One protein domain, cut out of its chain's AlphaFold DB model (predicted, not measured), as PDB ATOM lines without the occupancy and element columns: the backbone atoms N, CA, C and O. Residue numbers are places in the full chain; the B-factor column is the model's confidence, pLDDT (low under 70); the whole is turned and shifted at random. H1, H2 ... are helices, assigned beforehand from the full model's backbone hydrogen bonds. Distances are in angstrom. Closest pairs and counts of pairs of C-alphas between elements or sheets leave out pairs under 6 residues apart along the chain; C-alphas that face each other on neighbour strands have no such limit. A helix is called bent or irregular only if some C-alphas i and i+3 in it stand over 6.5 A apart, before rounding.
ATOM      1  N   PRO A  31     133.678 126.373 166.913       97.50
ATOM      2  CA  PRO A  31     134.762 126.631 167.861       97.50
ATOM      3  C   PRO A  31     135.980 125.723 167.631       97.50
ATOM      4  O   PRO A  31     137.120 126.187 167.668       97.50
ATOM      5  N   GLU A  32     135.749 124.446 167.327       97.81
ATOM      6  CA  GLU A  32     136.780 123.452 167.041       97.81
ATOM      7  C   GLU A  32     137.573 123.817 165.781       97.81
ATOM      8  O   GLU A  32     138.806 123.832 165.812       97.81
ATOM      9  N   ALA A  33     136.893 124.185 164.690       97.81
ATOM     10  CA  ALA A  33     137.550 124.593 163.452       97.81
ATOM     11  C   ALA A  33     138.334 125.904 163.612       97.81
ATOM     12  O   ALA A  33     139.445 126.034 163.092       97.81
ATOM     13  N   GLN A  34     137.793 126.874 164.355       97.19
ATOM     14  CA  GLN A  34     138.486 128.130 164.662       97.19
ATOM     15  C   GLN A  34     139.751 127.880 165.484       97.19
ATOM     16  O   GLN A  34     140.818 128.404 165.154       97.19
ATOM     17  N   PHE A  35     139.667 127.029 166.506       98.06
ATOM     18  CA  PHE A  35     140.820 126.665 167.321       98.06
ATOM     19  C   PHE A  35     141.867 125.876 166.523       98.06
ATOM     20  O   PHE A  35     143.055 126.202 166.571       98.06
ATOM     21  N   ALA A  36     141.451 124.892 165.720       97.94
ATOM     22  CA  ALA A  36     142.349 124.128 164.855       97.94
ATOM     23  C   ALA A  36     143.086 125.034 163.853       97.94
ATOM     24  O   ALA A  36     144.295 124.900 163.664       97.94
ATOM     25  N   ARG A  37     142.395 126.017 163.263       96.88
ATOM     26  CA  ARG A  37     143.015 127.027 162.390       96.88
ATOM     27  C   ARG A  37     143.983 127.932 163.140       96.88
ATOM     28  O   ARG A  37     145.042 128.251 162.606       96.88
ATOM     29  N   ALA A  38     143.657 128.345 164.362       97.75
ATOM     30  CA  ALA A  38     144.580 129.121 165.186       97.75
ATOM     31  C   ALA A  38     145.882 128.341 165.446       97.75
ATOM     32  O   ALA A  38     146.969 128.903 165.309       97.75
ATOM     33  N   MET A  39     145.784 127.038 165.722       98.00
ATOM     34  CA  MET A  39     146.942 126.152 165.884       98.00
ATOM     35  C   MET A  39     147.756 126.007 164.590       98.00
ATOM     36  O   MET A  39     148.973 126.193 164.620       98.00
ATOM     37  N   ASP A  40     147.100 125.763 163.450       97.12
ATOM     38  CA  ASP A  40     147.743 125.700 162.125       97.12
ATOM     39  C   ASP A  40     148.505 126.995 161.791       97.12
ATOM     40  O   ASP A  40     149.606 126.987 161.241       97.12
ATOM     41  N   ARG A  41     147.972 128.153 162.199       95.88
ATOM     42  CA  ARG A  41     148.627 129.451 161.984       95.88
ATOM     43  C   ARG A  41     149.761 129.719 162.967       95.88
ATOM     44  O   ARG A  41     150.724 130.389 162.569       95.88
ATOM     45  N   LEU A  42     149.660 129.223 164.196       97.75
ATOM     46  CA  LEU A  42     150.685 129.352 165.230       97.75
ATOM     47  C   LEU A  42     151.930 128.520 164.907       97.75
ATOM     48  O   LEU A  42     153.045 128.985 165.139       97.75
ATOM     49  N   GLU A  43     151.764 127.325 164.345       97.12
ATOM     50  CA  GLU A  43     152.862 126.381 164.111       97.12
ATOM     51  C   GLU A  43     154.020 126.999 163.289       97.12
ATOM     52  O   GLU A  43     155.149 127.028 163.795       97.12
ATOM     53  N   PRO A  44     153.785 127.686 162.150       95.19
ATOM     54  CA  PRO A  44     154.871 128.333 161.417       95.19
ATOM     55  C   PRO A  44     155.533 129.496 162.171       95.19
ATOM     56  O   PRO A  44     156.683 129.830 161.890       95.19
ATOM     57  N   LEU A  45     154.841 130.159 163.107       96.06
ATOM     58  CA  LEU A  45     155.467 131.195 163.942       96.06
ATOM     59  C   LEU A  45     156.486 130.575 164.899       96.06
ATOM     60  O   LEU A  45     157.590 131.100 165.047       96.06
ATOM     61  N   LEU A  46     156.127 129.442 165.506       96.81
ATOM     62  CA  LEU A  46     157.028 128.669 166.357       96.81
ATOM     63  C   LEU A  46     158.261 128.224 165.571       96.81
ATOM     64  O   LEU A  46     159.379 128.451 166.032       96.81
ATOM     65  N   GLN A  47     158.062 127.662 164.374       96.88
ATOM     66  CA  GLN A  47     159.154 127.217 163.506       96.88
ATOM     67  C   GLN A  47     160.089 128.361 163.093       96.88
ATOM     68  O   GLN A  47     161.305 128.230 163.198       96.88
ATOM     69  N   ASN A  48     159.553 129.504 162.649       96.00
ATOM     70  CA  ASN A  48     160.397 130.643 162.265       96.00
ATOM     71  C   ASN A  48     161.168 131.205 163.467       96.00
ATOM     72  O   ASN A  48     162.356 131.509 163.364       96.00
ATOM     73  N   SER A  49     160.518 131.294 164.629       94.62
ATOM     74  CA  SER A  49     161.144 131.785 165.856       94.62
ATOM     75  C   SER A  49     162.266 130.869 166.365       94.62
ATOM     76  O   SER A  49     163.287 131.375 166.849       94.62
ATOM     77  N   SER A  50     162.095 129.546 166.255       94.88
ATOM     78  CA  SER A  50     163.081 128.545 166.684       94.88
ATOM     79  C   SER A  50     164.207 128.338 165.669       94.88
ATOM     80  O   SER A  50     165.318 127.988 166.064       94.88
ATOM     81  N   ASN A  51     163.962 128.616 164.386       94.44
ATOM     82  CA  ASN A  51     164.918 128.418 163.296       94.44
ATOM     83  C   ASN A  51     165.545 129.731 162.783       94.44
ATOM     84  O   ASN A  51     165.701 129.930 161.578       94.44
ATOM     85  N   ASN A  52     165.876 130.655 163.694       93.19
ATOM     86  CA  ASN A  52     166.550 131.932 163.396       93.19
ATOM     87  C   ASN A  52     165.938 132.712 162.216       93.19
ATOM     88  O   ASN A  52     166.639 133.238 161.351       93.19
ATOM     89  N   GLY A  53     164.611 132.772 162.177       91.44
ATOM     90  CA  GLY A  53     163.853 133.508 161.177       91.44
ATOM     91  C   GLY A  53     163.372 132.645 160.026       91.44
ATOM     92  O   GLY A  53     162.336 132.979 159.485       91.44
ATOM     93  N   GLY A  54     164.020 131.527 159.677       93.88
ATOM     94  CA  GLY A  54     163.553 130.627 158.612       93.88
ATOM     95  C   GLY A  54     163.045 131.371 157.366       93.88
ATOM     96  O   GLY A  54     163.797 132.097 156.716       93.88
ATOM     97  N   THR A  55     161.747 131.236 157.092       92.69
ATOM     98  CA  THR A  55     161.031 131.908 155.990       92.69
ATOM     99  C   THR A  55     160.884 133.426 156.163       92.69
ATOM    100  O   THR A  55     160.723 134.138 155.181       92.69
ATOM    101  N   TRP A  56     160.988 133.979 157.374       94.00
ATOM    102  CA  TRP A  56     161.043 135.434 157.599       94.00
ATOM    103  C   TRP A  56     162.271 136.104 156.986       94.00
ATOM    104  O   TRP A  56     162.253 137.313 156.765       94.00
ATOM    105  N   ASN A  57     163.320 135.338 156.686       90.69
ATOM    106  CA  ASN A  57     164.498 135.848 155.992       90.69
ATOM    107  C   ASN A  57     164.293 135.949 154.471       90.69
ATOM    108  O   ASN A  57     165.146 136.507 153.777       90.69
ATOM    109  N   GLU A  58     163.187 135.417 153.940       92.00
ATOM    110  CA  GLU A  58     162.886 135.492 152.515       92.00
ATOM    111  C   GLU A  58     162.589 136.937 152.075       92.00
ATOM    112  O   GLU A  58     162.017 137.734 152.832       92.00
ATOM    113  N   PRO A  59     162.955 137.307 150.833       89.44
ATOM    114  CA  PRO A  59     162.709 138.646 150.317       89.44
ATOM    115  C   PRO A  59     161.236 139.056 150.410       89.44
ATOM    116  O   PRO A  59     160.333 138.353 149.963       89.44
ATOM    117  N   GLY A  60     161.000 140.249 150.955       87.44
ATOM    118  CA  GLY A  60     159.667 140.836 151.035       87.44
ATOM    119  C   GLY A  60     158.808 140.331 152.195       87.44
ATOM    120  O   GLY A  60     157.647 140.739 152.263       87.44
ATOM    121  N   VAL A  61     159.331 139.504 153.104       93.69
ATOM    122  CA  VAL A  61     158.678 139.212 154.386       93.69
ATOM    123  C   VAL A  61     159.100 140.260 155.416       93.69
ATOM    124  O   VAL A  61     160.285 140.511 155.621       93.69
ATOM    125  N   ASN A  62     158.120 140.904 156.046       95.56
ATOM    126  CA  ASN A  62     158.326 141.910 157.085       95.56
ATOM    127  C   ASN A  62     157.297 141.742 158.207       95.56
ATOM    128  O   ASN A  62     156.357 140.946 158.096       95.56
ATOM    129  N   TYR A  63     157.498 142.489 159.290       95.75
ATOM    130  CA  TYR A  63     156.638 142.490 160.464       95.75
ATOM    131  C   TYR A  63     155.164 142.648 160.101       95.75
ATOM    132  O   TYR A  63     154.351 141.830 160.515       95.75
ATOM    133  N   GLU A  64     154.822 143.636 159.277       95.69
ATOM    134  CA  GLU A  64     153.441 143.988 158.954       95.69
ATOM    135  C   GLU A  64     152.731 142.825 158.252       95.69
ATOM    136  O   GLU A  64     151.636 142.431 158.652       95.69
ATOM    137  N   LYS A  65     153.393 142.194 157.274       94.81
ATOM    138  CA  LYS A  65     152.855 141.020 156.571       94.81
ATOM    139  C   LYS A  65     152.700 139.812 157.483       94.81
ATOM    140  O   LYS A  65     151.742 139.055 157.326       94.81
ATOM    141  N   VAL A  66     153.654 139.577 158.386       95.69
ATOM    142  CA  VAL A  66     153.575 138.459 159.337       95.69
ATOM    143  C   VAL A  66     152.447 138.711 160.334       95.69
ATOM    144  O   VAL A  66     151.617 137.828 160.535       95.69
ATOM    145  N   TYR A  67     152.377 139.914 160.897       96.19
ATOM    146  CA  TYR A  67     151.363 140.324 161.860       96.19
ATOM    147  C   TYR A  67     149.956 140.217 161.269       96.19
ATOM    148  O   TYR A  67     149.113 139.505 161.812       96.19
ATOM    149  N   GLU A  68     149.714 140.831 160.107       94.94
ATOM    150  CA  GLU A  68     148.411 140.813 159.434       94.94
ATOM    151  C   GLU A  68     147.949 139.375 159.168       94.94
ATOM    152  O   GLU A  68     146.863 138.979 159.599       94.94
ATOM    153  N   LYS A  69     148.812 138.549 158.558       94.00
ATOM    154  CA  LYS A  69     148.487 137.152 158.225       94.00
ATOM    155  C   LYS A  69     148.230 136.265 159.439       94.00
ATOM    156  O   LYS A  69     147.608 135.212 159.285       94.00
ATOM    157  N   LYS A  70     148.775 136.608 160.604       95.19
ATOM    158  CA  LYS A  70     148.718 135.767 161.807       95.19
ATOM    159  C   LYS A  70     147.738 136.287 162.850       95.19
ATOM    160  O   LYS A  70     147.333 135.505 163.703       95.19
ATOM    161  N   SER A  71     147.273 137.528 162.718       94.25
ATOM    162  CA  SER A  71     146.271 138.139 163.600       94.25
ATOM    163  C   SER A  71     144.977 137.328 163.721       94.25
ATOM    164  O   SER A  71     144.338 137.368 164.765       94.25
ATOM    165  N   VAL A  72     144.640 136.518 162.713       93.81
ATOM    166  CA  VAL A  72     143.499 135.580 162.718       93.81
ATOM    167  C   VAL A  72     143.580 134.494 163.802       93.81
ATOM    168  O   VAL A  72     142.576 133.861 164.104       93.81
ATOM    169  N   ILE A  73     144.740 134.273 164.434       97.00
ATOM    170  CA  ILE A  73     144.862 133.369 165.596       97.00
ATOM    171  C   ILE A  73     143.933 133.822 166.732       97.00
ATOM    172  O   ILE A  73     143.383 132.977 167.439       97.00
ATOM    173  N   LYS A  74     143.704 135.137 166.877       96.75
ATOM    174  CA  LYS A  74     142.826 135.703 167.914       96.75
ATOM    175  C   LYS A  74     141.385 135.203 167.812       96.75
ATOM    176  O   LYS A  74     140.706 135.136 168.831       96.75
ATOM    177  N   ASP A  75     140.950 134.836 166.605       94.19
ATOM    178  CA  ASP A  75     139.586 134.386 166.336       94.19
ATOM    179  C   ASP A  75     139.349 132.973 166.900       94.19
ATOM    180  O   ASP A  75     138.224 132.635 167.243       94.19
ATOM    181  N   GLY A  76     140.410 132.164 167.046       95.75
ATOM    182  CA  GLY A  76     140.350 130.847 167.691       95.75
ATOM    183  C   GLY A  76     140.843 130.830 169.140       95.75
ATOM    184  O   GLY A  76     140.410 129.986 169.921       95.75
ATOM    185  N   SER A  77     141.751 131.732 169.530       97.69
ATOM    186  CA  SER A  77     142.190 131.887 170.924       97.69
ATOM    187  C   SER A  77     142.957 133.191 171.159       97.69
ATOM    188  O   SER A  77     144.064 133.383 170.652       97.69
ATOM    189  N   ALA A  78     142.420 134.051 172.028       97.44
ATOM    190  CA  ALA A  78     143.101 135.269 172.470       97.44
ATOM    191  C   ALA A  78     144.429 134.972 173.194       97.44
ATOM    192  O   ALA A  78     145.428 135.639 172.948       97.44
ATOM    193  N   VAL A  79     144.473 133.917 174.018       98.12
ATOM    194  CA  VAL A  79     145.682 133.521 174.765       98.12
ATOM    195  C   VAL A  79     146.803 133.086 173.818       98.12
ATOM    196  O   VAL A  79     147.960 133.460 174.006       98.12
ATOM    197  N   LEU A  80     146.473 132.313 172.775       98.00
ATOM    198  CA  LEU A  80     147.465 131.928 171.769       98.00
ATOM    199  C   LEU A  80     147.930 133.132 170.953       98.00
ATOM    200  O   LEU A  80     149.108 133.198 170.603       98.00
ATOM    201  N   TRP A  81     147.043 134.088 170.676       98.19
ATOM    202  CA  TRP A  81     147.418 135.312 169.981       98.19
ATOM    203  C   TRP A  81     148.381 136.176 170.798       98.19
ATOM    204  O   TRP A  81     149.412 136.574 170.269       98.19
ATOM    205  N   GLU A  82     148.125 136.393 172.089       98.19
ATOM    206  CA  GLU A  82     149.043 137.137 172.965       98.19
ATOM    207  C   GLU A  82     150.448 136.519 172.994       98.19
ATOM    208  O   GLU A  82     151.460 137.220 173.053       98.19
ATOM    209  N   TYR A  83     150.533 135.189 172.954       97.94
ATOM    210  CA  TYR A  83     151.811 134.493 172.864       97.94
ATOM    211  C   TYR A  83     152.450 134.624 171.472       97.94
ATOM    212  O   TYR A  83     153.648 134.896 171.366       97.94
ATOM    213  N   ALA A  84     151.661 134.476 170.406       97.88
ATOM    214  CA  ALA A  84     152.104 134.649 169.026       97.88
ATOM    215  C   ALA A  84     152.661 136.056 168.772       97.88
ATOM    216  O   ALA A  84     153.734 136.192 168.189       97.88
ATOM    217  N   GLU A  85     151.979 137.092 169.254       97.56
ATOM    218  CA  GLU A  85     152.392 138.491 169.133       97.56
ATOM    219  C   GLU A  85     153.759 138.718 169.792       97.56
ATOM    220  O   GLU A  85     154.685 139.214 169.148       97.56
ATOM    221  N   LYS A  86     153.957 138.201 171.013       97.56
ATOM    222  CA  LYS A  86     155.261 138.242 171.696       97.56
ATOM    223  C   LYS A  86     156.372 137.550 170.905       97.56
ATOM    224  O   LYS A  86     157.513 138.004 170.943       97.56
ATOM    225  N   LEU A  87     156.076 136.458 170.195       96.81
ATOM    226  CA  LEU A  87     157.067 135.781 169.350       96.81
ATOM    227  C   LEU A  87     157.453 136.611 168.127       96.81
ATOM    228  O   LEU A  87     158.630 136.628 167.759       96.81
ATOM    229  N   ILE A  88     156.486 137.289 167.507       96.75
ATOM    230  CA  ILE A  88     156.728 138.175 166.365       96.75
ATOM    231  C   ILE A  88     157.593 139.359 166.823       96.75
ATOM    232  O   ILE A  88     158.641 139.619 166.227       96.75
ATOM    233  N   ASP A  89     157.231 140.005 167.933       96.75
ATOM    234  CA  ASP A  89     157.988 141.121 168.510       96.75
ATOM    235  C   ASP A  89     159.408 140.701 168.922       96.75
ATOM    236  O   ASP A  89     160.389 141.389 168.619       96.75
ATOM    237  N   ALA A  90     159.553 139.527 169.545       96.31
ATOM    238  CA  ALA A  90     160.857 138.955 169.872       96.31
ATOM    239  C   ALA A  90     161.678 138.606 168.620       96.31
ATOM    240  O   ALA A  90     162.909 138.651 168.655       96.31
ATOM    241  N   GLY A  91     161.025 138.246 167.513       96.12
ATOM    242  CA  GLY A  91     161.669 138.053 166.216       96.12
ATOM    243  C   GLY A  91     162.324 139.336 165.712       96.12
ATOM    244  O   GLY A  91     163.480 139.319 165.288       96.12
ATOM    245  N   VAL A  92     161.625 140.464 165.848       96.25
ATOM    246  CA  VAL A  92     162.157 141.785 165.495       96.25
ATOM    247  C   VAL A  92     163.296 142.198 166.418       96.25
ATOM    248  O   VAL A  92     164.348 142.614 165.942       96.25
ATOM    249  N   ALA A  93     163.130 142.035 167.733       96.25
ATOM    250  CA  ALA A  93     164.169 142.372 168.708       96.25
ATOM    251  C   ALA A  93     165.468 141.574 168.491       96.25
ATOM    252  O   ALA A  93     166.559 142.093 168.712       96.25
ATOM    253  N   ARG A  94     165.360 140.325 168.021       95.19
ATOM    254  CA  ARG A  94     166.504 139.473 167.654       95.19
ATOM    255  C   ARG A  94     167.064 139.746 166.255       95.19
ATOM    256  O   ARG A  94     168.071 139.148 165.893       95.19
ATOM    257  N   GLY A  95     166.419 140.597 165.459       94.25
ATOM    258  CA  GLY A  95     166.826 140.885 164.082       94.25
ATOM    259  C   GLY A  95     166.567 139.751 163.084       94.25
ATOM    260  O   GLY A  95     167.081 139.805 161.971       94.25
TER     261      GLY A  95
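Overview. This is residues 31 to 95 of the 101 residues of the protein "HD domain-containing protein" of Sphingobacterium multivorum (UniProt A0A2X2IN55). Three helices, H1, H3 and H5, lie lengthwise with their centres in a triangle, as a small bundle: long H1 runs one way, short H3 comes back, and H5 runs the same way as H1 again. H2 makes part of the turn at the far end of H1, and H4, packed on H1 near its beginning, makes part of the turn from H3 into H5. The printed part has 65 residues with five named helices, in the order H1, H2, H3, H4, H5, and no named strand; the class is all helix. The whole is compact, with a radius of gyration of the C-alphas of 11.5 A, and elongated in outline, spanning 35 by 20 by 18 A.

Along the chain. H1, residues 31 to 50, begins with C-alpha 31 at (134.762, 126.631, 167.861) and is 28.4 A long from first to last C-alpha. It is neither bent nor irregular, but only just: C-alphas 41 and 44 are 6.4 A apart. H2, residues 54 to 57, measures 5.9 A. H3, residues 63 to 70, begins with C-alpha 63 at (156.638, 142.490, 160.464) and measures 10.5 A. H4, residues 73 to 76, measures 5.6 A. H5, residues 78 to 93, is 22.5 A long and ends with C-alpha 93 at (164.169, 142.372, 168.708).

Arrangement. H1 and H5 are the hubs, each touching three other helices. They touch each other at a shallow tilt of 18 degrees, running the same way; their closest C-alphas, those of Ser 49 and Gly 91, are 6.3 A apart. H1 touches H4, closest at the C-alphas of Phe 35 and Gly 76, 4.2 A. H1 touches H2 only at the corner, with residues 47 to 48 of H1 alone; the closest C-alphas are those of Asn 48 and Gly 54, 4.8 A. H3 touches residues 85 to 92 of H5 alone, at a shallow tilt of 22 degrees and opposite ways; the closest C-alphas, those of Tyr 63 and Ile 88, are 7.3 A apart. H1 and H3 are close but not clearly touching, with the C-alphas of Arg 41 and Lys 70 closest at 6.3 A. H4 touches H5 only at the corner, with residues 80 to 81 of H5 alone; the C-alphas of Lys 74 and Trp 81 are closest, at 5.1 A. H3 and H4 meet only through their link. H2 is apart from H4 and H5, and only just apart from H3, at 8.2 A between closest C-alphas. In H3 and H5 every O i to N i+4 pair is within hydrogen-bond range, in H1 14 of 16 are, and H2 and H4 are too short for such a pair.

Size, cuts and confidence. The two C-alphas farthest apart are those of Pro 31 and Gly 95, the first and last printed residues, at 35.3 A. The printed part has no cut, and the four links between the helices are tight. The mean pLDDT of the printed part is 95.7, and no printed residue is under 70.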